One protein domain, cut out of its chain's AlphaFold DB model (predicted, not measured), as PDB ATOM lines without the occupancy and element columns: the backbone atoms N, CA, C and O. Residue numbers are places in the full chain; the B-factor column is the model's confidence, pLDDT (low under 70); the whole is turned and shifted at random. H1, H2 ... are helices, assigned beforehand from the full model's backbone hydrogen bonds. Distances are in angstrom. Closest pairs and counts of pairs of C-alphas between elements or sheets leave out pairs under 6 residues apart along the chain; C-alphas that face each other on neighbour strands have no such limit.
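AT A GLANCE: This is residues 169 to 199, 228 to 251 and 273 to 401 of the 439 residues of a protein of Cyclospora cayetanensis (UniProt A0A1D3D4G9). A long helical hairpin, H5 and H6 side by side, makes the core with H7, which crosses both helices on one side. H1 packs along H7, and H2 lies across the end of H5; H8 meets the other end of H5 to form a narrow V, while H3 and H4 make a small, loosely attached corner beside H6. The printed part has 184 residues with eight named helices, H1 to H8 in order, and no named strand: all helix. It is only just compact, close to loose, with a radius of gyration of the C-alphas of 18.9 A and spans of 54 by 39 by 36 A.

IN THESE COORDINATES: Find C-alpha 169 at (203.576, 106.325, 175.504), where H1 begins, residues 169 to 175. H2 follows at residues 179 to 189. Beyond the first cut look for H3, residues 228 to 234, and H4, residues 237 to 248. After the second cut, H5 starts at C-alpha 277, at (229.821, 128.491, 174.187), and runs 39.6 A to residue 304. H6, residues 311 to 336, spans 37.0 A and has a kink of 29 degrees near residue 325. H7, residues 345 to 366, spans 31.1 A; H8, residues 379 to 401, spans 32.7 A and ends at (238.560, 131.023, 170.888).

HOW THE PARTS SIT: Start at the hub, H5, which touches four helices. H5 and H6 form a hairpin at a shallow tilt of 9 degrees, closest at the C-alphas of Cys 279 and Leu 335, 5.9 A apart. H7 touches H5 at a steep tilt of 47 degrees, closest at C-alphas 300 and 361, 5.8 A. With residues 345 to 350 alone H7 touches H6, where C-alphas 327 and 347 come to 3.8 A. H1 touches H7 at a shallow tilt of 17 degrees, closest at C-alphas 175 and 360, 5.5 A. H2 only just touches H5, with 3 pairs of C-alphas within 8 A, closest at C-alphas 183 and 304, 5.9 A. H8 touches H5 with residues 396 to 400 alone, closest at C-alphas 277 and 400, 5.9 A. H3 only just touches H6, with 3 pairs, closest at C-alphas 233 and 325, 5.5 A; H3 and H4 touch only at the corner, only just, with 3 pairs, closest at C-alphas 231 and 240, 6.8 A. The packing is part aligned, part crossed. Every O i to N i+4 pair is within hydrogen-bond range in H1, H2, H3, H6, H7 and H8; in H4 it is 6 of 8, in H5 23 of 24.

THE WHOLE: The C-alphas farthest apart, of Pro 191 and Leu 401, are 58.6 A from each other. Residues 200 to 227 and 252 to 272 are not printed; the gaps are 27.9 A and 24.8 A. H7 to H8 is a long link, and residues 372 to 391, of which 379 to 391 belong to H8, stand free. Mean pLDDT of the printed part is 78.5; it is under 70 in 39 residues, among them 228 to 251.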
ATOM      1  N   VAL A 169     203.923 107.758 175.544       96.12
ATOM      2  CA  VAL A 169     203.576 106.325 175.504       96.12
ATOM      3  C   VAL A 169     202.752 105.992 174.255       96.12
ATOM      4  O   VAL A 169     202.981 104.957 173.633       96.12
ATOM      5  N   GLY A 170     201.838 106.876 173.853       94.44
ATOM      6  CA  GLY A 170     201.051 106.739 172.628       94.44
ATOM      7  C   GLY A 170     201.909 106.748 171.361       94.44
ATOM      8  O   GLY A 170     201.746 105.878 170.511       94.44
ATOM      9  N   ILE A 171     202.867 107.671 171.247       95.19
ATOM     10  CA  ILE A 171     203.796 107.716 170.106       95.19
ATOM     11  C   ILE A 171     204.686 106.472 170.071       95.19
ATOM     12  O   ILE A 171     204.872 105.884 169.008       95.19
ATOM     13  N   ILE A 172     205.172 106.010 171.228       94.12
ATOM     14  CA  ILE A 172     205.925 104.751 171.317       94.12
ATOM     15  C   ILE A 172     205.059 103.578 170.851       94.12
ATOM     16  O   ILE A 172     205.537 102.755 170.082       94.12
ATOM     17  N   PHE A 173     203.787 103.511 171.252       93.88
ATOM     18  CA  PHE A 173     202.862 102.486 170.767       93.88
ATOM     19  C   PHE A 173     202.715 102.522 169.237       93.88
ATOM     20  O   PHE A 173     202.841 101.476 168.599       93.88
ATOM     21  N   LEU A 174     202.517 103.707 168.642       92.94
ATOM     22  CA  LEU A 174     202.422 103.879 167.184       92.94
ATOM     23  C   LEU A 174     203.708 103.475 166.455       92.94
ATOM     24  O   LEU A 174     203.636 102.964 165.340       92.94
ATOM     25  N   LEU A 175     204.870 103.623 167.094       90.94
ATOM     26  CA  LEU A 175     206.157 103.202 166.537       90.94
ATOM     27  C   LEU A 175     206.206 101.693 166.247       90.94
ATOM     28  O   LEU A 175     206.869 101.274 165.301       90.94
ATOM     29  N   PHE A 176     205.468 100.885 167.013       91.75
ATOM     30  CA  PHE A 176     205.329  99.443 166.781       91.75
ATOM     31  C   PHE A 176     204.234  99.083 165.768       91.75
ATOM     32  O   PHE A 176     204.149  97.924 165.369       91.75
ATOM     33  N   GLN A 177     203.394 100.033 165.354       91.19
ATOM     34  CA  GLN A 177     202.325  99.798 164.382       91.19
ATOM     35  C   GLN A 177     202.801 100.091 162.955       91.19
ATOM     36  O   GLN A 177     203.637 100.975 162.738       91.19
ATOM     37  N   ASN A 178     202.249  99.378 161.974       91.38
ATOM     38  CA  ASN A 178     202.487  99.668 160.559       91.38
ATOM     39  C   ASN A 178     201.610 100.835 160.098       91.38
ATOM     40  O   ASN A 178     200.497 101.025 160.588       91.38
ATOM     41  N   LEU A 179     202.073 101.585 159.107       90.56
ATOM     42  CA  LEU A 179     201.394 102.752 158.554       90.56
ATOM     43  C   LEU A 179     199.991 102.422 158.033       90.56
ATOM     44  O   LEU A 179     199.055 103.189 158.257       90.56
ATOM     45  N   ALA A 180     199.826 101.280 157.358       89.00
ATOM     46  CA  ALA A 180     198.525 100.843 156.848       89.00
ATOM     47  C   ALA A 180     197.520 100.590 157.984       89.00
ATOM     48  O   ALA A 180     196.381 101.053 157.914       89.00
ATOM     49  N   ASP A 181     197.966  99.926 159.053       90.94
ATOM     50  CA  ASP A 181     197.141  99.620 160.224       90.94
ATOM     51  C   ASP A 181     196.773 100.899 160.986       90.94
ATOM     52  O   ASP A 181     195.628 101.066 161.403       90.94
ATOM     53  N   VAL A 182     197.714 101.842 161.114       91.44
ATOM     54  CA  VAL A 182     197.447 103.141 161.748       91.44
ATOM     55  C   VAL A 182     196.456 103.960 160.930       91.44
ATOM     56  O   VAL A 182     195.519 104.502 161.506       91.44
ATOM     57  N   ARG A 183     196.592 104.021 159.600       91.44
ATOM     58  CA  ARG A 183     195.620 104.711 158.731       91.44
ATOM     59  C   ARG A 183     194.230 104.082 158.817       91.44
ATOM     60  O   ARG A 183     193.248 104.807 158.938       91.44
ATOM     61  N   ALA A 184     194.141 102.750 158.814       87.50
ATOM     62  CA  ALA A 184     192.874 102.040 158.987       87.50
ATOM     63  C   ALA A 184     192.261 102.296 160.375       87.50
ATOM     64  O   ALA A 184     191.055 102.516 160.492       87.50
ATOM     65  N   GLY A 185     193.090 102.315 161.421       87.06
ATOM     66  CA  GLY A 185     192.676 102.642 162.784       87.06
ATOM     67  C   GLY A 185     192.194 104.087 162.930       87.06
ATOM     68  O   GLY A 185     191.179 104.326 163.581       87.06
ATOM     69  N   LEU A 186     192.874 105.040 162.288       88.56
ATOM     70  CA  LEU A 186     192.453 106.439 162.224       88.56
ATOM     71  C   LEU A 186     191.110 106.566 161.502       88.56
ATOM     72  O   LEU A 186     190.185 107.121 162.084       88.56
ATOM     73  N   HIS A 187     190.954 105.957 160.322       86.50
ATOM     74  CA  HIS A 187     189.688 105.955 159.581       86.50
ATOM     75  C   HIS A 187     188.535 105.324 160.384       86.50
ATOM     76  O   HIS A 187     187.379 105.731 160.276       86.50
ATOM     77  N   TRP A 188     188.825 104.307 161.202       84.69
ATOM     78  CA  TRP A 188     187.835 103.718 162.107       84.69
ATOM     79  C   TRP A 188     187.417 104.677 163.232       84.69
ATOM     80  O   TRP A 188     186.249 104.686 163.619       84.69
ATOM     81  N   LEU A 189     188.357 105.471 163.758       84.50
ATOM     82  CA  LEU A 189     188.094 106.462 164.802       84.50
ATOM     83  C   LEU A 189     187.349 107.688 164.256       84.50
ATOM     84  O   LEU A 189     186.408 108.169 164.885       84.50
ATOM     85  N   ASP A 190     187.783 108.180 163.100       84.88
ATOM     86  CA  ASP A 190     187.204 109.307 162.386       84.88
ATOM     87  C   ASP A 190     187.166 108.982 160.881       84.88
ATOM     88  O   ASP A 190     188.225 108.949 160.241       84.88
ATOM     89  N   PRO A 191     185.968 108.778 160.292       86.12
ATOM     90  CA  PRO A 191     185.817 108.450 158.872       86.12
ATOM     91  C   PRO A 191     186.408 109.487 157.908       86.12
ATOM     92  O   PRO A 191     186.546 109.200 156.723       86.12
ATOM     93  N   SER A 192     186.736 110.695 158.380       81.88
ATOM     94  CA  SER A 192     187.386 111.732 157.569       81.88
ATOM     95  C   SER A 192     188.904 111.552 157.410       81.88
ATOM     96  O   SER A 192     189.527 112.294 156.652       81.88
ATOM     97  N   THR A 193     189.513 110.583 158.101       82.25
ATOM     98  CA  THR A 193     190.970 110.354 158.118       82.25
ATOM     99  C   THR A 193     191.375 109.066 157.400       82.25
ATOM    100  O   THR A 193     190.554 108.182 157.187       82.25
ATOM    101  N   GLY A 194     192.649 108.938 157.007       71.12
ATOM    102  CA  GLY A 194     193.168 107.715 156.371       71.12
ATOM    103  C   GLY A 194     192.858 107.580 154.873       71.12
ATOM    104  O   GLY A 194     193.255 106.591 154.255       71.12
ATOM    105  N   ILE A 195     192.215 108.583 154.273       78.12
ATOM    106  CA  ILE A 195     191.986 108.710 152.828       78.12
ATOM    107  C   ILE A 195     193.012 109.708 152.274       78.12
ATOM    108  O   ILE A 195     193.164 110.766 152.885       78.12
ATOM    109  N   PRO A 196     193.707 109.422 151.153       76.31
ATOM    110  CA  PRO A 196     194.641 110.368 150.546       76.31
ATOM    111  C   PRO A 196     193.995 111.743 150.364       76.31
ATOM    112  O   PRO A 196     192.938 111.861 149.745       76.31
ATOM    113  N   LEU A 197     194.615 112.769 150.941       66.44
ATOM    114  CA  LEU A 197     194.111 114.135 150.872       66.44
ATOM    115  C   LEU A 197     194.510 114.754 149.534       66.44
ATOM    116  O   LEU A 197     195.659 114.634 149.111       66.44
ATOM    117  N   GLU A 198     193.574 115.454 148.897       61.84
ATOM    118  CA  GLU A 198     193.899 116.354 147.796       61.84
ATOM    119  C   GLU A 198     194.698 117.531 148.377       61.84
ATOM    120  O   GLU A 198     194.174 118.345 149.144       61.84
ATOM    121  N   GLU A 199     196.006 117.572 148.109       57.34
ATOM    122  CA  GLU A 199     196.869 118.630 148.628       57.34
ATOM    123  C   GLU A 199     196.479 119.969 148.006       57.34
ATOM    124  O   GLU A 199     196.575 120.184 146.797       57.34
ATOM    125  N   LEU A 228     201.311 135.058 169.122       56.84
ATOM    126  CA  LEU A 228     200.890 135.760 170.343       56.84
ATOM    127  C   LEU A 228     201.165 134.932 171.616       56.84
ATOM    128  O   LEU A 228     201.664 135.444 172.616       56.84
ATOM    129  N   VAL A 229     200.884 133.628 171.579       60.88
ATOM    130  CA  VAL A 229     201.155 132.696 172.682       60.88
ATOM    131  C   VAL A 229     202.655 132.444 172.828       60.88
ATOM    132  O   VAL A 229     203.159 132.510 173.946       60.88
ATOM    133  N   LYS A 230     203.398 132.236 171.732       54.44
ATOM    134  CA  LYS A 230     204.870 132.158 171.737       54.44
ATOM    135  C   LYS A 230     205.467 133.447 172.310       54.44
ATOM    136  O   LYS A 230     206.368 133.360 173.134       54.44
ATOM    137  N   ALA A 231     204.911 134.616 171.997       46.72
ATOM    138  CA  ALA A 231     205.293 135.902 172.572       46.72
ATOM    139  C   ALA A 231     205.054 135.947 174.092       46.72
ATOM    140  O   ALA A 231     205.936 136.341 174.857       46.72
ATOM    141  N   MET A 232     203.905 135.441 174.550       43.69
ATOM    142  CA  MET A 232     203.569 135.336 175.976       43.69
ATOM    143  C   MET A 232     204.386 134.280 176.742       43.69
ATOM    144  O   MET A 232     204.536 134.391 177.964       43.69
ATOM    145  N   VAL A 233     204.899 133.257 176.052       45.22
ATOM    146  CA  VAL A 233     205.648 132.121 176.615       45.22
ATOM    147  C   VAL A 233     207.155 132.368 176.621       45.22
ATOM    148  O   VAL A 233     207.793 132.223 177.664       45.22
ATOM    149  N   ILE A 234     207.714 132.751 175.473       44.88
ATOM    150  CA  ILE A 234     209.149 132.968 175.266       44.88
ATOM    151  C   ILE A 234     209.585 134.255 175.972       44.88
ATOM    152  O   ILE A 234     210.685 134.282 176.512       44.88
ATOM    153  N   ARG A 235     208.704 135.272 176.066       46.88
ATOM    154  CA  ARG A 235     208.848 136.484 176.914       46.88
ATOM    155  C   ARG A 235     210.158 137.255 176.728       46.88
ATOM    156  O   ARG A 235     210.465 138.132 177.532       46.88
ATOM    157  N   ASP A 236     210.897 136.919 175.678       45.97
ATOM    158  CA  ASP A 236     212.175 137.486 175.314       45.97
ATOM    159  C   ASP A 236     212.064 138.082 173.926       45.97
ATOM    160  O   ASP A 236     212.058 137.374 172.919       45.97
ATOM    161  N   THR A 237     211.971 139.401 173.889       41.50
ATOM    162  CA  THR A 237     211.885 140.146 172.649       41.50
ATOM    163  C   THR A 237     213.118 139.913 171.781       41.50
ATOM    164  O   THR A 237     212.946 139.879 170.587       41.50
ATOM    165  N   TRP A 238     214.323 139.608 172.270       41.31
ATOM    166  CA  TRP A 238     215.462 139.365 171.362       41.31
ATOM    167  C   TRP A 238     215.426 138.008 170.647       41.31
ATOM    168  O   TRP A 238     215.724 137.950 169.462       41.31
ATOM    169  N   LEU A 239     215.011 136.927 171.303       42.50
ATOM    170  CA  LEU A 239     214.830 135.601 170.706       42.50
ATOM    171  C   LEU A 239     213.550 135.536 169.863       42.50
ATOM    172  O   LEU A 239     213.562 134.955 168.778       42.50
ATOM    173  N   LEU A 240     212.470 136.196 170.308       49.47
ATOM    174  CA  LEU A 240     211.281 136.431 169.486       49.47
ATOM    175  C   LEU A 240     211.591 137.327 168.300       49.47
ATOM    176  O   LEU A 240     211.009 137.082 167.261       49.47
ATOM    177  N   TRP A 241     212.494 138.299 168.411       39.69
ATOM    178  CA  TRP A 241     212.938 139.145 167.307       39.69
ATOM    179  C   TRP A 241     214.069 138.518 166.504       39.69
ATOM    180  O   TRP A 241     214.219 138.903 165.379       39.69
ATOM    181  N   ILE A 242     214.828 137.514 166.928       51.78
ATOM    182  CA  ILE A 242     215.699 136.763 166.000       51.78
ATOM    183  C   ILE A 242     214.834 135.821 165.147       51.78
ATOM    184  O   ILE A 242     215.022 135.733 163.935       51.78
ATOM    185  N   LEU A 243     213.810 135.213 165.761       51.16
ATOM    186  CA  LEU A 243     212.735 134.499 165.063       51.16
ATOM    187  C   LEU A 243     211.819 135.442 164.253       51.16
ATOM    188  O   LEU A 243     211.329 135.032 163.206       51.16
ATOM    189  N   SER A 244     211.622 136.694 164.695       41.34
ATOM    190  CA  SER A 244     210.785 137.704 164.022       41.34
ATOM    191  C   SER A 244     211.558 138.668 163.118       41.34
ATOM    192  O   SER A 244     210.917 139.247 162.283       41.34
ATOM    193  N   VAL A 245     212.890 138.812 163.158       43.84
ATOM    194  CA  VAL A 245     213.757 139.608 162.234       43.84
ATOM    195  C   VAL A 245     214.023 138.835 160.953       43.84
ATOM    196  O   VAL A 245     214.101 139.425 159.879       43.84
ATOM    197  N   LEU A 246     214.006 137.504 161.039       50.38
ATOM    198  CA  LEU A 246     213.753 136.636 159.889       50.38
ATOM    199  C   LEU A 246     212.350 136.860 159.270       50.38
ATOM    200  O   LEU A 246     212.132 136.487 158.124       50.38
ATOM    201  N   PHE A 247     211.433 137.509 159.996       41.06
ATOM    202  CA  PHE A 247     210.066 137.890 159.595       41.06
ATOM    203  C   PHE A 247     209.904 139.423 159.363       41.06
ATOM    204  O   PHE A 247     209.005 139.832 158.643       41.06
ATOM    205  N   GLU A 248     210.799 140.272 159.885       36.03
ATOM    206  CA  GLU A 248     210.756 141.750 159.881       36.03
ATOM    207  C   GLU A 248     211.677 142.353 158.803       36.03
ATOM    208  O   GLU A 248     211.501 143.499 158.395       36.03
ATOM    209  N   TRP A 249     212.565 141.560 158.181       43.72
ATOM    210  CA  TRP A 249     213.068 141.886 156.831       43.72
ATOM    211  C   TRP A 249     211.897 142.118 155.847       43.72
ATOM    212  O   TRP A 249     212.002 142.895 154.900       43.72
ATOM    213  N   MET A 250     210.750 141.485 156.111       39.53
ATOM    214  CA  MET A 250     209.490 141.620 155.380       39.53
ATOM    215  C   MET A 250     208.611 142.803 155.862       39.53
ATOM    216  O   MET A 250     207.704 143.211 155.140       39.53
ATOM    217  N   GLU A 251     208.922 143.447 156.991       35.47
ATOM    218  CA  GLU A 251     208.111 144.499 157.640       35.47
ATOM    219  C   GLU A 251     208.788 145.899 157.598       35.47
ATOM    220  O   GLU A 251     208.098 146.924 157.538       35.47
ATOM    221  N   MET A 273     224.748 136.973 175.182       48.00
ATOM    222  CA  MET A 273     224.392 135.851 174.275       48.00
ATOM    223  C   MET A 273     225.547 135.265 173.430       48.00
ATOM    224  O   MET A 273     225.437 134.141 172.951       48.00
ATOM    225  N   LEU A 274     226.675 135.970 173.306       50.12
ATOM    226  CA  LEU A 274     227.881 135.507 172.604       50.12
ATOM    227  C   LEU A 274     229.097 135.321 173.531       50.12
ATOM    228  O   LEU A 274     230.208 135.140 173.047       50.12
ATOM    229  N   LYS A 275     228.928 135.390 174.862       52.59
ATOM    230  CA  LYS A 275     230.063 135.330 175.807       52.59
ATOM    231  C   LYS A 275     230.432 133.915 176.260       52.59
ATOM    232  O   LYS A 275     231.514 133.720 176.805       52.59
ATOM    233  N   SER A 276     229.542 132.938 176.078       67.75
ATOM    234  CA  SER A 276     229.771 131.548 176.484       67.75
ATOM    235  C   SER A 276     229.274 130.575 175.426       67.75
ATOM    236  O   SER A 276     228.131 130.659 174.972       67.75
ATOM    237  N   VAL A 277     230.125 129.603 175.097       77.31
ATOM    238  CA  VAL A 277     229.821 128.491 174.187       77.31
ATOM    239  C   VAL A 277     228.556 127.747 174.629       77.31
ATOM    240  O   VAL A 277     227.733 127.399 173.786       77.31
ATOM    241  N   LYS A 278     228.340 127.574 175.945       75.38
ATOM    242  CA  LYS A 278     227.151 126.899 176.497       75.38
ATOM    243  C   LYS A 278     225.852 127.597 176.076       75.38
ATOM    244  O   LYS A 278     224.906 126.929 175.670       75.38
ATOM    245  N   CYS A 279     225.808 128.927 176.154       70.81
ATOM    246  CA  CYS A 279     224.616 129.697 175.796       70.81
ATOM    247  C   CYS A 279     224.381 129.699 174.283       70.81
ATOM    248  O   CYS A 279     223.255 129.477 173.853       70.81
ATOM    249  N   PHE A 280     225.437 129.886 173.482       78.44
ATOM    250  CA  PHE A 280     225.330 129.876 172.021       78.44
ATOM    251  C   PHE A 280     224.834 128.523 171.492       78.44
ATOM    252  O   PHE A 280     223.834 128.462 170.780       78.44
ATOM    253  N   VAL A 281     225.472 127.424 171.911       82.38
ATOM    254  CA  VAL A 281     225.059 126.062 171.535       82.38
ATOM    255  C   VAL A 281     223.651 125.753 172.051       82.38
ATOM    256  O   VAL A 281     222.857 125.145 171.338       82.38
ATOM    257  N   GLY A 282     223.309 126.213 173.258       80.44
ATOM    258  CA  GLY A 282     221.966 126.070 173.821       80.44
ATOM    259  C   GLY A 282     220.879 126.756 172.989       80.44
ATOM    260  O   GLY A 282     219.813 126.178 172.786       80.44
ATOM    261  N   ILE A 283     221.150 127.952 172.461       77.50
ATOM    262  CA  ILE A 283     220.223 128.678 171.579       77.50
ATOM    263  C   ILE A 283     220.073 127.954 170.240       77.50
ATOM    264  O   ILE A 283     218.950 127.731 169.796       77.50
ATOM    265  N   VAL A 284     221.182 127.529 169.623       84.31
ATOM    266  CA  VAL A 284     221.142 126.752 168.371       84.31
ATOM    267  C   VAL A 284     220.316 125.478 168.557       84.31
ATOM    268  O   VAL A 284     219.437 125.189 167.747       84.31
ATOM    269  N   PHE A 285     220.540 124.748 169.653       88.31
ATOM    270  CA  PHE A 285     219.758 123.564 169.999       88.31
ATOM    271  C   PHE A 285     218.265 123.876 170.149       88.31
ATOM    272  O   PHE A 285     217.437 123.156 169.599       88.31
ATOM    273  N   PHE A 286     217.914 124.960 170.843       80.75
ATOM    274  CA  PHE A 286     216.522 125.383 170.993       80.75
ATOM    275  C   PHE A 286     215.864 125.687 169.640       80.75
ATOM    276  O   PHE A 286     214.761 125.211 169.375       80.75
ATOM    277  N   CYS A 287     216.554 126.410 168.753       82.50
ATOM    278  CA  CYS A 287     216.066 126.698 167.404       82.50
ATOM    279  C   CYS A 287     215.846 125.417 166.587       82.50
ATOM    280  O   CYS A 287     214.809 125.274 165.938       82.50
ATOM    281  N   LEU A 288     216.782 124.467 166.651       86.19
ATOM    282  CA  LEU A 288     216.640 123.167 165.993       86.19
ATOM    283  C   LEU A 288     215.470 122.362 166.572       86.19
ATOM    284  O   LEU A 288     214.706 121.784 165.807       86.19
ATOM    285  N   ALA A 289     215.285 122.364 167.894       88.06
ATOM    286  CA  ALA A 289     214.189 121.655 168.551       88.06
ATOM    287  C   ALA A 289     212.811 122.225 168.168       88.06
ATOM    288  O   ALA A 289     211.896 121.462 167.870       88.06
ATOM    289  N   VAL A 290     212.661 123.553 168.113       84.69
ATOM    290  CA  VAL A 290     211.416 124.199 167.653       84.69
ATOM    291  C   VAL A 290     211.170 123.922 166.169       84.69
ATOM    292  O   VAL A 290     210.049 123.619 165.777       84.69
ATOM    293  N   THR A 291     212.217 123.951 165.345       82.75
ATOM    294  CA  THR A 291     212.090 123.638 163.914       82.75
ATOM    295  C   THR A 291     211.676 122.182 163.705       82.75
ATOM    296  O   THR A 291     210.797 121.895 162.897       82.75
ATOM    297  N   LEU A 292     212.258 121.256 164.472       87.38
ATOM    298  CA  LEU A 292     211.885 119.845 164.452       87.38
ATOM    299  C   LEU A 292     210.438 119.638 164.922       87.38
ATOM    300  O   LEU A 292     209.728 118.814 164.355       87.38
ATOM    301  N   LEU A 293     209.979 120.408 165.915       89.44
ATOM    302  CA  LEU A 293     208.603 120.346 166.416       89.44
ATOM    303  C   LEU A 293     207.595 120.663 165.312       89.44
ATOM    304  O   LEU A 293     206.568 119.981 165.207       89.44
ATOM    305  N   ASP A 294     207.899 121.695 164.527       85.81
ATOM    306  CA  ASP A 294     207.080 122.142 163.407       85.81
ATOM    307  C   ASP A 294     207.197 121.155 162.225       85.81
ATOM    308  O   ASP A 294     206.189 120.764 161.646       85.81
ATOM    309  N   LEU A 295     208.389 120.637 161.909       82.88
ATOM    310  CA  LEU A 295     208.568 119.608 160.870       82.88
ATOM    311  C   LEU A 295     207.784 118.326 161.176       82.88
ATOM    312  O   LEU A 295     207.087 117.816 160.298       82.88
ATOM    313  N   ASN A 296     207.847 117.830 162.413       91.69
ATOM    314  CA  ASN A 296     207.155 116.607 162.818       91.69
ATOM    315  C   ASN A 296     205.650 116.678 162.539       91.69
ATOM    316  O   ASN A 296     205.077 115.701 162.057       91.69
ATOM    317  N   VAL A 297     205.000 117.824 162.797       87.75
ATOM    318  CA  VAL A 297     203.556 117.946 162.544       87.75
ATOM    319  C   VAL A 297     203.240 117.906 161.048       87.75
ATOM    320  O   VAL A 297     202.228 117.324 160.657       87.75
ATOM    321  N   PHE A 298     204.105 118.475 160.201       85.12
ATOM    322  CA  PHE A 298     203.929 118.449 158.748       85.12
ATOM    323  C   PHE A 298     204.174 117.064 158.148       85.12
ATOM    324  O   PHE A 298     203.393 116.640 157.299       85.12
ATOM    325  N   PHE A 299     205.201 116.344 158.603       84.88
ATOM    326  CA  PHE A 299     205.466 114.983 158.135       84.88
ATOM    327  C   PHE A 299     204.370 114.018 158.574       84.88
ATOM    328  O   PHE A 299     203.733 113.389 157.733       84.88
ATOM    329  N   LEU A 300     204.068 113.963 159.874       89.31
ATOM    330  CA  LEU A 300     203.102 112.998 160.396       89.31
ATOM    331  C   LEU A 300     201.698 113.220 159.828       89.31
ATOM    332  O   LEU A 300     201.016 112.245 159.521       89.31
ATOM    333  N   LYS A 301     201.252 114.473 159.635       87.44
ATOM    334  CA  LYS A 301     199.937 114.713 159.013       87.44
ATOM    335  C   LYS A 301     199.893 114.214 157.562       87.44
ATOM    336  O   LYS A 301     198.871 113.673 157.148       87.44
ATOM    337  N   ALA A 302     200.982 114.395 156.808       84.12
ATOM    338  CA  ALA A 302     201.062 114.014 155.402       84.12
ATOM    339  C   ALA A 302     201.134 112.489 155.263       84.12
ATOM    340  O   ALA A 302     200.392 111.891 154.489       84.12
ATOM    341  N   GLU A 303     201.956 111.839 156.084       88.06
ATOM    342  CA  GLU A 303     202.090 110.385 156.113       88.06
ATOM    343  C   GLU A 303     200.807 109.699 156.597       88.06
ATOM    344  O   GLU A 303     200.408 108.681 156.038       88.06
ATOM    345  N   LEU A 304     200.111 110.244 157.596       88.69
ATOM    346  CA  LEU A 304     198.902 109.633 158.164       88.69
ATOM    347  C   LEU A 304     197.598 110.032 157.456       88.69
ATOM    348  O   LEU A 304     196.539 109.529 157.825       88.69
ATOM    349  N   TYR A 305     197.662 110.901 156.445       87.38
ATOM    350  CA  TYR A 305     196.492 111.466 155.764       87.38
ATOM    351  C   TYR A 305     195.508 112.139 156.730       87.38
ATOM    352  O   TYR A 305     194.313 111.830 156.771       87.38
ATOM    353  N   ILE A 306     196.030 113.057 157.543       84.44
ATOM    354  CA  ILE A 306     195.239 113.836 158.495       84.44
ATOM    355  C   ILE A 306     195.066 115.254 157.960       84.44
ATOM    356  O   ILE A 306     196.037 115.963 157.692       84.44
ATOM    357  N   GLY A 307     193.806 115.666 157.821       77.81
ATOM    358  CA  GLY A 307     193.452 116.993 157.342       77.81
ATOM    359  C   GLY A 307     193.991 118.100 158.246       77.81
ATOM    360  O   GLY A 307     194.053 117.985 159.467       77.81
ATOM    361  N   ASN A 308     194.321 119.220 157.625       73.19
ATOM    362  CA  ASN A 308     194.868 120.413 158.252       73.19
ATOM    363  C   ASN A 308     194.053 120.948 159.450       73.19
ATOM    364  O   ASN A 308     194.610 121.316 160.481       73.19
ATOM    365  N   SER A 309     192.726 120.947 159.336       76.12
ATOM    366  CA  SER A 309     191.811 121.431 160.381       76.12
ATOM    367  C   SER A 309     191.324 120.323 161.322       76.12
ATOM    368  O   SER A 309     190.367 120.524 162.068       76.12
ATOM    369  N   HIS A 310     191.947 119.143 161.285       83.12
ATOM    370  CA  HIS A 310     191.506 118.001 162.073       83.12
ATOM    371  C   HIS A 310     191.803 118.192 163.568       83.12
ATOM    372  O   HIS A 310     192.866 118.679 163.966       83.12
ATOM    373  N   TRP A 311     190.881 117.749 164.422       86.31
ATOM    374  CA  TRP A 311     190.959 117.945 165.872       86.31
ATOM    375  C   TRP A 311     192.180 117.262 166.513       86.31
ATOM    376  O   TRP A 311     192.672 117.745 167.530       86.31
ATOM    377  N   ILE A 312     192.717 116.191 165.909       89.56
ATOM    378  CA  ILE A 312     193.963 115.537 166.362       89.56
ATOM    379  C   ILE A 312     195.149 116.508 166.281       89.56
ATOM    380  O   ILE A 312     195.932 116.597 167.227       89.56
ATOM    381  N   ILE A 313     195.260 117.275 165.188       87.50
ATOM    382  CA  ILE A 313     196.328 118.272 165.018       87.50
ATOM    383  C   ILE A 313     196.142 119.400 166.033       87.50
ATOM    384  O   ILE A 313     197.104 119.808 166.683       87.50
ATOM    385  N   LEU A 314     194.904 119.862 166.231       87.69
ATOM    386  CA  LEU A 314     194.595 120.878 167.238       87.69
ATOM    387  C   LEU A 314     194.966 120.407 168.654       87.69
ATOM    388  O   LEU A 314     195.614 121.146 169.396       87.69
ATOM    389  N   ALA A 315     194.601 119.178 169.023       90.62
ATOM    390  CA  ALA A 315     194.906 118.595 170.326       90.62
ATOM    391  C   ALA A 315     196.420 118.446 170.544       90.62
ATOM    392  O   ALA A 315     196.933 118.863 171.585       90.62
ATOM    393  N   ARG A 316     197.146 117.927 169.543       92.38
ATOM    394  CA  ARG A 316     198.611 117.787 169.572       92.38
ATOM    395  C   ARG A 316     199.296 119.143 169.722       92.38
ATOM    396  O   ARG A 316     200.129 119.313 170.609       92.38
ATOM    397  N   THR A 317     198.927 120.124 168.901       87.94
ATOM    398  CA  THR A 317     199.520 121.470 168.944       87.94
ATOM    399  C   THR A 317     199.207 122.181 170.257       87.94
ATOM    400  O   THR A 317     200.083 122.829 170.820       87.94
ATOM    401  N   THR A 318     197.999 122.005 170.799       87.50
ATOM    402  CA  THR A 318     197.629 122.549 172.114       87.50
ATOM    403  C   THR A 318     198.489 121.943 173.221       87.50
ATOM    404  O   THR A 318     199.035 122.680 174.040       87.50
ATOM    405  N   LEU A 319     198.663 120.615 173.232       94.00
ATOM    406  CA  LEU A 319     199.522 119.942 174.207       94.00
ATOM    407  C   LEU A 319     200.956 120.475 174.141       94.00
ATOM    408  O   LEU A 319     201.481 120.909 175.164       94.00
ATOM    409  N   PHE A 320     201.560 120.498 172.949       93.56
ATOM    410  CA  PHE A 320     202.921 120.999 172.774       93.56
ATOM    411  C   PHE A 320     203.055 122.485 173.109       93.56
ATOM    412  O   PHE A 320     204.077 122.869 173.665       93.56
ATOM    413  N   ALA A 321     202.041 123.317 172.860       85.25
ATOM    414  CA  ALA A 321     202.076 124.729 173.240       85.25
ATOM    415  C   ALA A 321     202.217 124.912 174.762       85.25
ATOM    416  O   ALA A 321     203.054 125.693 175.219       85.25
ATOM    417  N   PHE A 322     201.442 124.169 175.560       85.94
ATOM    418  CA  PHE A 322     201.549 124.226 177.021       85.94
ATOM    419  C   PHE A 322     202.800 123.516 177.547       85.94
ATOM    420  O   PHE A 322     203.467 124.035 178.443       85.94
ATOM    421  N   ALA A 323     203.130 122.348 176.998       91.38
ATOM    422  CA  ALA A 323     204.292 121.564 177.398       91.38
ATOM    423  C   ALA A 323     205.588 122.354 177.154       91.38
ATOM    424  O   ALA A 323     206.315 122.637 178.108       91.38
ATOM    425  N   ALA A 324     205.767 122.877 175.933       87.25
ATOM    426  CA  ALA A 324     206.912 123.698 175.558       87.25
ATOM    427  C   ALA A 324     206.999 124.993 176.369       87.25
ATOM    428  O   ALA A 324     208.104 125.473 176.611       87.25
ATOM    429  N   ALA A 325     205.885 125.563 176.841       77.62
ATOM    430  CA  ALA A 325     205.948 126.718 177.733       77.62
ATOM    431  C   ALA A 325     206.649 126.391 179.056       77.62
ATOM    432  O   ALA A 325     207.527 127.134 179.507       77.62
ATOM    433  N   ALA A 326     206.299 125.256 179.658       76.88
ATOM    434  CA  ALA A 326     206.948 124.768 180.864       76.88
ATOM    435  C   ALA A 326     208.384 124.280 180.592       76.88
ATOM    436  O   ALA A 326     209.293 124.658 181.335       76.88
ATOM    437  N   GLY A 327     208.618 123.532 179.511       80.38
ATOM    438  CA  GLY A 327     209.945 123.038 179.135       80.38
ATOM    439  C   GLY A 327     210.931 124.151 178.786       80.38
ATOM    440  O   GLY A 327     212.049 124.161 179.299       80.38
ATOM    441  N   THR A 328     210.509 125.160 178.018       78.62
ATOM    442  CA  THR A 328     211.346 126.321 177.655       78.62
ATOM    443  C   THR A 328     211.768 127.105 178.893       78.62
ATOM    444  O   THR A 328     212.917 127.535 178.998       78.62
ATOM    445  N   ARG A 329     210.881 127.254 179.887       72.12
ATOM    446  CA  ARG A 329     211.221 127.933 181.145       72.12
ATOM    447  C   ARG A 329     212.302 127.193 181.935       72.12
ATOM    448  O   ARG A 329     213.151 127.847 182.552       72.12
ATOM    449  N   GLU A 330     212.237 125.864 181.950       77.56
ATOM    450  CA  GLU A 330     213.233 124.986 182.574       77.56
ATOM    451  C   GLU A 330     214.558 124.999 181.803       77.56
ATOM    452  O   GLU A 330     215.617 125.100 182.420       77.56
ATOM    453  N   PHE A 331     214.505 124.985 180.470       79.19
ATOM    454  CA  PHE A 331     215.680 125.074 179.606       79.19
ATOM    455  C   PHE A 331     216.404 126.417 179.751       79.19
ATOM    456  O   PHE A 331     217.621 126.456 179.920       79.19
ATOM    457  N   TYR A 332     215.653 127.520 179.789       71.12
ATOM    458  CA  TYR A 332     216.198 128.850 180.050       71.12
ATOM    459  C   TYR A 332     216.941 128.897 181.391       71.12
ATOM    460  O   TYR A 332     218.087 129.330 181.438       71.12
ATOM    461  N   ALA A 333     216.329 128.380 182.468       64.38
ATOM    462  CA  ALA A 333     216.977 128.324 183.780       64.38
ATOM    463  C   ALA A 333     218.291 127.527 183.739       64.38
ATOM    464  O   ALA A 333     219.282 127.962 184.312       64.38
ATOM    465  N   TYR A 334     218.313 126.401 183.025       75.88
ATOM    466  CA  TYR A 334     219.514 125.585 182.849       75.88
ATOM    467  C   TYR A 334     220.642 126.312 182.092       75.88
ATOM    468  O   TYR A 334     221.826 126.107 182.385       75.88
ATOM    469  N   LEU A 335     220.300 127.152 181.111       68.31
ATOM    470  CA  LEU A 335     221.286 127.910 180.343       68.31
ATOM    471  C   LEU A 335     221.829 129.117 181.109       68.31
ATOM    472  O   LEU A 335     223.034 129.360 181.047       68.31
ATOM    473  N   THR A 336     220.975 129.856 181.822       63.31
ATOM    474  CA  THR A 336     221.349 131.147 182.421       63.31
ATOM    475  C   THR A 336     221.784 131.076 183.879       63.31
ATOM    476  O   THR A 336     222.503 131.963 184.324       63.31
ATOM    477  N   ASP A 337     221.335 130.075 184.638       61.81
ATOM    478  CA  ASP A 337     221.654 129.942 186.063       61.81
ATOM    479  C   ASP A 337     222.828 128.967 186.261       61.81
ATOM    480  O   ASP A 337     222.735 127.786 185.911       61.81
ATOM    481  N   SER A 338     223.942 129.448 186.825       61.69
ATOM    482  CA  SER A 338     225.119 128.622 187.141       61.69
ATOM    483  C   SER A 338     224.821 127.560 188.202       61.69
ATOM    484  O   SER A 338     225.428 126.490 188.184       61.69
ATOM    485  N   GLU A 339     223.834 127.806 189.067       60.19
ATOM    486  CA  GLU A 339     223.405 126.895 190.133       60.19
ATOM    487  C   GLU A 339     222.448 125.797 189.632       60.19
ATOM    488  O   GLU A 339     222.028 124.918 190.398       60.19
ATOM    489  N   CYS A 340     222.079 125.828 188.345       63.50
ATOM    490  CA  CYS A 340     221.198 124.857 187.707       63.50
ATOM    491  C   CYS A 340     221.994 123.883 186.813       63.50
ATOM    492  O   CYS A 340     222.113 124.086 185.603       63.50
ATOM    493  N   PRO A 341     222.527 122.771 187.362       69.19
ATOM    494  CA  PRO A 341     223.379 121.861 186.596       69.19
ATOM    495  C   PRO A 341     222.604 120.917 185.665       69.19
ATOM    496  O   PRO A 341     223.223 120.177 184.903       69.19
ATOM    497  N   ARG A 342     221.268 120.855 185.757       77.31
ATOM    498  CA  ARG A 342     220.447 119.865 185.045       77.31
ATOM    499  C   ARG A 342     219.186 120.498 184.477       77.31
ATOM    500  O   ARG A 342     218.562 121.320 185.141       77.31
ATOM    501  N   MET A 343     218.796 120.052 183.285       80.12
ATOM    502  CA  MET A 343     217.507 120.399 182.689       80.12
ATOM    503  C   MET A 343     216.360 119.806 183.513       80.12
ATOM    504  O   MET A 343     216.485 118.717 184.083       80.12
ATOM    505  N   GLY A 344     215.253 120.542 183.590       79.19
ATOM    506  CA  GLY A 344     214.067 120.115 184.321       79.19
ATOM    507  C   GLY A 344     213.331 118.949 183.653       79.19
ATOM    508  O   GLY A 344     213.612 118.561 182.517       79.19
ATOM    509  N   LEU A 345     212.395 118.358 184.399       86.88
ATOM    510  CA  LEU A 345     211.655 117.170 183.972       86.88
ATOM    511  C   LEU A 345     210.787 117.435 182.737       86.88
ATOM    512  O   LEU A 345     210.723 116.575 181.864       86.88
ATOM    513  N   GLN A 346     210.118 118.590 182.661       89.00
ATOM    514  CA  GLN A 346     209.278 118.898 181.507       89.00
ATOM    515  C   GLN A 346     210.138 119.107 180.263       89.00
ATOM    516  O   GLN A 346     209.805 118.579 179.211       89.00
ATOM    517  N   CYS A 347     211.282 119.783 180.394       87.25
ATOM    518  CA  CYS A 347     212.218 119.952 179.282       87.25
ATOM    519  C   CYS A 347     212.682 118.603 178.702       87.25
ATOM    520  O   CYS A 347     212.702 118.428 177.486       87.25
ATOM    521  N   TRP A 348     213.031 117.631 179.551       92.12
ATOM    522  CA  TRP A 348     213.397 116.286 179.090       92.12
ATOM    523  C   TRP A 348     212.231 115.544 178.442       92.12
ATOM    524  O   TRP A 348     212.421 114.847 177.447       92.12
ATOM    525  N   LEU A 349     211.033 115.691 179.005       93.81
ATOM    526  CA  LEU A 349     209.833 115.061 178.477       93.81
ATOM    527  C   LEU A 349     209.469 115.615 177.092       93.81
ATOM    528  O   LEU A 349     209.175 114.830 176.194       93.81
ATOM    529  N   ASP A 350     209.572 116.930 176.893       94.50
ATOM    530  CA  ASP A 350     209.353 117.586 175.600       94.50
ATOM    531  C   ASP A 350     210.339 117.079 174.546       94.50
ATOM    532  O   ASP A 350     209.934 116.724 173.439       94.50
ATOM    533  N   LEU A 351     211.624 116.966 174.904       94.31
ATOM    534  CA  LEU A 351     212.644 116.407 174.014       94.31
ATOM    535  C   LEU A 351     212.383 114.937 173.675       94.31
ATOM    536  O   LEU A 351     212.605 114.529 172.533       94.31
ATOM    537  N   ALA A 352     211.896 114.144 174.631       95.81
ATOM    538  CA  ALA A 352     211.544 112.747 174.396       95.81
ATOM    539  C   ALA A 352     210.341 112.617 173.448       95.81
ATOM    540  O   ALA A 352     210.404 111.828 172.508       95.81
ATOM    541  N   MET A 353     209.282 113.413 173.648       97.12
ATOM    542  CA  MET A 353     208.121 113.455 172.746       97.12
ATOM    543  C   MET A 353     208.536 113.857 171.330       97.12
ATOM    544  O   MET A 353     208.195 113.172 170.367       97.12
ATOM    545  N   LEU A 354     209.324 114.929 171.219       96.12
ATOM    546  CA  LEU A 354     209.823 115.452 169.955       96.12
ATOM    547  C   LEU A 354     210.667 114.421 169.194       96.12
ATOM    548  O   LEU A 354     210.491 114.217 167.993       96.12
ATOM    549  N   SER A 355     211.575 113.750 169.902       95.44
ATOM    550  CA  SER A 355     212.445 112.728 169.313       95.44
ATOM    551  C   SER A 355     211.651 111.489 168.897       95.44
ATOM    552  O   SER A 355     211.906 110.925 167.838       95.44
ATOM    553  N   ALA A 356     210.668 111.073 169.700       96.50
ATOM    554  CA  ALA A 356     209.820 109.928 169.389       96.50
ATOM    555  C   ALA A 356     208.949 110.175 168.145       96.50
ATOM    556  O   ALA A 356     208.842 109.290 167.300       96.50
ATOM    557  N   GLU A 357     208.380 111.375 167.989       96.25
ATOM    558  CA  GLU A 357     207.665 111.761 166.765       96.25
ATOM    559  C   GLU A 357     208.589 111.772 165.539       96.25
ATOM    560  O   GLU A 357     208.204 111.276 164.483       96.25
ATOM    561  N   ALA A 358     209.813 112.292 165.678       94.88
ATOM    562  CA  ALA A 358     210.777 112.322 164.580       94.88
ATOM    563  C   ALA A 358     211.168 110.902 164.134       94.88
ATOM    564  O   ALA A 358     211.256 110.621 162.939       94.88
ATOM    565  N   LEU A 359     211.352 109.982 165.089       95.38
ATOM    566  CA  LEU A 359     211.597 108.564 164.806       95.38
ATOM    567  C   LEU A 359     210.394 107.892 164.138       95.38
ATOM    568  O   LEU A 359     210.583 107.071 163.241       95.38
ATOM    569  N   LEU A 360     209.174 108.240 164.556       94.50
ATOM    570  CA  LEU A 360     207.946 107.736 163.949       94.50
ATOM    571  C   LEU A 360     207.831 108.166 162.484       94.50
ATOM    572  O   LEU A 360     207.654 107.310 161.619       94.50
ATOM    573  N   ALA A 361     208.013 109.461 162.210       93.25
ATOM    574  CA  ALA A 361     208.003 110.000 160.853       93.25
ATOM    575  C   ALA A 361     209.095 109.347 159.991       93.25
ATOM    576  O   ALA A 361     208.840 108.813 158.914       93.25
ATOM    577  N   PHE A 362     210.324 109.270 160.512       92.81
ATOM    578  CA  PHE A 362     211.425 108.630 159.798       92.81
ATOM    579  C   PHE A 362     211.154 107.151 159.486       92.81
ATOM    580  O   PHE A 362     211.468 106.695 158.386       92.81
ATOM    581  N   LYS A 363     210.555 106.394 160.418       93.81
ATOM    582  CA  LYS A 363     210.154 104.997 160.187       93.81
ATOM    583  C   LYS A 363     209.171 104.894 159.022       93.81
ATOM    584  O   LYS A 363     209.380 104.063 158.140       93.81
ATOM    585  N   TYR A 364     208.115 105.701 159.011       93.00
ATOM    586  CA  TYR A 364     207.098 105.640 157.959       93.00
ATOM    587  C   TYR A 364     207.642 106.077 156.598       93.00
ATOM    588  O   TYR A 364     207.400 105.400 155.598       93.00
ATOM    589  N   TYR A 365     208.448 107.135 156.559       89.56
ATOM    590  CA  TYR A 365     209.120 107.570 155.341       89.56
ATOM    591  C   TYR A 365     210.123 106.529 154.808       89.56
ATOM    592  O   TYR A 365     210.046 106.120 153.650       89.56
ATOM    593  N   SER A 366     211.060 106.072 155.644       87.94
ATOM    594  CA  SER A 366     212.189 105.233 155.216       87.94
ATOM    595  C   SER A 366     211.798 103.765 155.032       87.94
ATOM    596  O   SER A 366     212.050 103.172 153.980       87.94
ATOM    597  N   SER A 367     211.157 103.172 156.040       87.31
ATOM    598  CA  SER A 367     210.852 101.736 156.062       87.31
ATOM    599  C   SER A 367     209.567 101.403 155.308       87.31
ATOM    600  O   SER A 367     209.484 100.351 154.679       87.31
ATOM    601  N   GLU A 368     208.570 102.288 155.357       86.62
ATOM    602  CA  GLU A 368     207.244 102.053 154.761       86.62
ATOM    603  C   GLU A 368     207.014 102.854 153.470       86.62
ATOM    604  O   GLU A 368     205.944 102.763 152.868       86.62
ATOM    605  N   LYS A 369     208.043 103.582 153.005       87.25
ATOM    606  CA  LYS A 369     208.058 104.349 151.747       87.25
ATOM    607  C   LYS A 369     206.904 105.347 151.633       87.25
ATOM    608  O   LYS A 369     206.410 105.611 150.534       87.25
ATOM    609  N   ALA A 370     206.460 105.899 152.761       81.81
ATOM    610  CA  ALA A 370     205.471 106.965 152.752       81.81
ATOM    611  C   ALA A 370     205.978 108.146 151.904       81.81
ATOM    612  O   ALA A 370     207.170 108.447 151.903       81.81
ATOM    613  N   LEU A 371     205.067 108.810 151.181       80.75
ATOM    614  CA  LEU A 371     205.352 109.980 150.332       80.75
ATOM    615  C   LEU A 371     206.234 109.706 149.089       80.75
ATOM    616  O   LEU A 371     206.643 110.649 148.416       80.75
ATOM    617  N   GLN A 372     206.516 108.442 148.744       79.12
ATOM    618  CA  GLN A 372     207.219 108.073 147.507       79.12
ATOM    619  C   GLN A 372     206.237 107.710 146.375       79.12
ATOM    620  O   GLN A 372     205.202 107.097 146.642       79.12
ATOM    621  N   PRO A 373     206.568 108.005 145.100       75.12
ATOM    622  CA  PRO A 373     207.820 108.590 144.617       75.12
ATOM    623  C   PRO A 373     207.832 110.125 144.697       75.12
ATOM    624  O   PRO A 373     206.852 110.781 144.363       75.12
ATOM    625  N   HIS A 374     208.979 110.696 145.058       76.25
ATOM    626  CA  HIS A 374     209.226 112.137 145.011       76.25
ATOM    627  C   HIS A 374     210.562 112.412 144.298       76.25
ATOM    628  O   HIS A 374     211.450 111.550 144.294       76.25
ATOM    629  N   PRO A 375     210.744 113.594 143.685       76.62
ATOM    630  CA  PRO A 375     212.031 113.974 143.113       76.62
ATOM    631  C   PRO A 375     213.117 114.070 144.204       76.62
ATOM    632  O   PRO A 375     212.804 114.314 145.376       76.62
ATOM    633  N   PRO A 376     214.404 113.879 143.853       79.62
ATOM    634  CA  PRO A 376     215.499 114.079 144.797       79.62
ATOM    635  C   PRO A 376     215.569 115.543 145.250       79.62
ATOM    636  O   PRO A 376     215.206 116.456 144.506       79.62
ATOM    637  N   CYS A 377     216.069 115.765 146.469       78.00
ATOM    638  CA  CYS A 377     216.252 117.112 147.008       78.00
ATOM    639  C   CYS A 377     217.169 117.942 146.082       78.00
ATOM    640  O   CYS A 377     218.277 117.490 145.770       78.00
ATOM    641  N   PRO A 378     216.745 119.143 145.642       87.12
ATOM    642  CA  PRO A 378     217.571 120.029 144.831       87.12
ATOM    643  C   PRO A 378     218.930 120.327 145.473       87.12
ATOM    644  O   PRO A 378     219.028 120.644 146.659       87.12
ATOM    645  N   THR A 379     219.996 120.303 144.672       87.62
ATOM    646  CA  THR A 379     221.377 120.442 145.166       87.62
ATOM    647  C   THR A 379     221.637 121.781 145.862       87.62
ATOM    648  O   THR A 379     222.405 121.832 146.818       87.62
ATOM    649  N   TRP A 380     220.969 122.861 145.442       81.38
ATOM    650  CA  TRP A 380     221.104 124.176 146.078       81.38
ATOM    651  C   TRP A 380     220.585 124.184 147.523       81.38
ATOM    652  O   TRP A 380     221.195 124.826 148.371       81.38
ATOM    653  N   ILE A 381     219.533 123.413 147.832       78.56
ATOM    654  CA  ILE A 381     219.011 123.271 149.201       78.56
ATOM    655  C   ILE A 381     220.050 122.571 150.077       78.56
ATOM    656  O   ILE A 381     220.334 123.027 151.184       78.56
ATOM    657  N   LEU A 382     220.662 121.498 149.567       81.62
ATOM    658  CA  LEU A 382     221.730 120.784 150.272       81.62
ATOM    659  C   LEU A 382     222.917 121.712 150.560       81.62
ATOM    660  O   LEU A 382     223.394 121.757 151.691       81.62
ATOM    661  N   ILE A 383     223.342 122.507 149.571       86.12
ATOM    662  CA  ILE A 383     224.422 123.492 149.731       86.12
ATOM    663  C   ILE A 383     224.059 124.532 150.799       86.12
ATOM    664  O   ILE A 383     224.886 124.814 151.664       86.12
ATOM    665  N   CYS A 384     222.835 125.068 150.788       80.06
ATOM    666  CA  CYS A 384     222.373 126.019 151.801       80.06
ATOM    667  C   CYS A 384     222.455 125.437 153.220       80.06
ATOM    668  O   CYS A 384     222.963 126.105 154.121       80.06
ATOM    669  N   TRP A 385     222.026 124.188 153.422       83.12
ATOM    670  CA  TRP A 385     222.121 123.525 154.726       83.12
ATOM    671  C   TRP A 385     223.563 123.220 155.138       83.12
ATOM    672  O   TRP A 385     223.915 123.410 156.302       83.12
ATOM    673  N   CYS A 386     224.425 122.818 154.200       88.25
ATOM    674  CA  CYS A 386     225.854 122.632 154.464       88.25
ATOM    675  C   CYS A 386     226.537 123.948 154.871       88.25
ATOM    676  O   CYS A 386     227.320 123.962 155.821       88.25
ATOM    677  N   LEU A 387     226.216 125.056 154.198       87.00
ATOM    678  CA  LEU A 387     226.724 126.386 154.543       87.00
ATOM    679  C   LEU A 387     226.218 126.840 155.913       87.00
ATOM    680  O   LEU A 387     227.008 127.321 156.721       87.00
ATOM    681  N   ALA A 388     224.932 126.645 156.213       80.94
ATOM    682  CA  ALA A 388     224.373 126.964 157.524       80.94
ATOM    683  C   ALA A 388     225.070 126.172 158.646       80.94
ATOM    684  O   ALA A 388     225.480 126.755 159.649       80.94
ATOM    685  N   ALA A 389     225.283 124.867 158.450       86.94
ATOM    686  CA  ALA A 389     226.014 124.027 159.397       86.94
ATOM    687  C   ALA A 389     227.465 124.502 159.586       86.94
ATOM    688  O   ALA A 389     227.939 124.607 160.717       86.94
ATOM    689  N   PHE A 390     228.151 124.855 158.495       90.56
ATOM    690  CA  PHE A 390     229.499 125.416 158.549       90.56
ATOM    691  C   PHE A 390     229.548 126.725 159.349       90.56
ATOM    692  O   PHE A 390     230.405 126.873 160.218       90.56
ATOM    693  N   LEU A 391     228.612 127.650 159.114       86.12
ATOM    694  CA  LEU A 391     228.545 128.928 159.828       86.12
ATOM    695  C   LEU A 391     228.298 128.742 161.330       86.12
ATOM    696  O   LEU A 391     228.915 129.434 162.137       86.12
ATOM    697  N   VAL A 392     227.450 127.786 161.719       85.75
ATOM    698  CA  VAL A 392     227.214 127.444 163.132       85.75
ATOM    699  C   VAL A 392     228.485 126.909 163.793       85.75
ATOM    700  O   VAL A 392     228.834 127.340 164.896       85.75
ATOM    701  N   VAL A 393     229.206 126.002 163.127       88.56
ATOM    702  CA  VAL A 393     230.479 125.467 163.636       88.56
ATOM    703  C   VAL A 393     231.523 126.577 163.740       88.56
ATOM    704  O   VAL A 393     232.138 126.732 164.794       88.56
ATOM    705  N   ALA A 394     231.669 127.400 162.700       86.12
ATOM    706  CA  ALA A 394     232.595 128.528 162.684       86.12
ATOM    707  C   ALA A 394     232.300 129.520 163.820       86.12
ATOM    708  O   ALA A 394     233.207 129.876 164.567       86.12
ATOM    709  N   ALA A 395     231.034 129.897 164.023       82.69
ATOM    710  CA  ALA A 395     230.622 130.769 165.121       82.69
ATOM    711  C   ALA A 395     230.904 130.144 166.498       82.69
ATOM    712  O   ALA A 395     231.413 130.826 167.388       82.69
ATOM    713  N   THR A 396     230.652 128.840 166.662       85.69
ATOM    714  CA  THR A 396     230.973 128.111 167.902       85.69
ATOM    715  C   THR A 396     232.474 128.158 168.195       85.69
ATOM    716  O   THR A 396     232.872 128.469 169.317       85.69
ATOM    717  N   CYS A 397     233.315 127.910 167.184       85.38
ATOM    718  CA  CYS A 397     234.771 127.998 167.297       85.38
ATOM    719  C   CYS A 397     235.236 129.426 167.606       85.38
ATOM    720  O   CYS A 397     236.060 129.611 168.495       85.38
ATOM    721  N   CYS A 398     234.690 130.444 166.935       83.25
ATOM    722  CA  CYS A 398     235.023 131.843 167.204       83.25
ATOM    723  C   CYS A 398     234.691 132.253 168.645       83.25
ATOM    724  O   CYS A 398     235.490 132.936 169.273       83.25
ATOM    725  N   ILE A 399     233.553 131.812 169.188       81.25
ATOM    726  CA  ILE A 399     233.160 132.094 170.579       81.25
ATOM    727  C   ILE A 399     234.044 131.326 171.569       81.25
ATOM    728  O   ILE A 399     234.394 131.863 172.616       81.25
ATOM    729  N   ALA A 400     234.429 130.089 171.245       82.56
ATOM    730  CA  ALA A 400     235.325 129.286 172.078       82.56
ATOM    731  C   ALA A 400     236.757 129.846 172.130       82.56
ATOM    732  O   ALA A 400     237.429 129.714 173.149       82.56
ATOM    733  N   LEU A 401     237.215 130.455 171.032       82.06
ATOM    734  CA  LEU A 401     238.560 131.023 170.888       82.06
ATOM    735  C   LEU A 401     238.629 132.514 171.245       82.06
ATOM    736  O   LEU A 401     239.727 133.059 171.369       82.06
TER     737      LEU A 401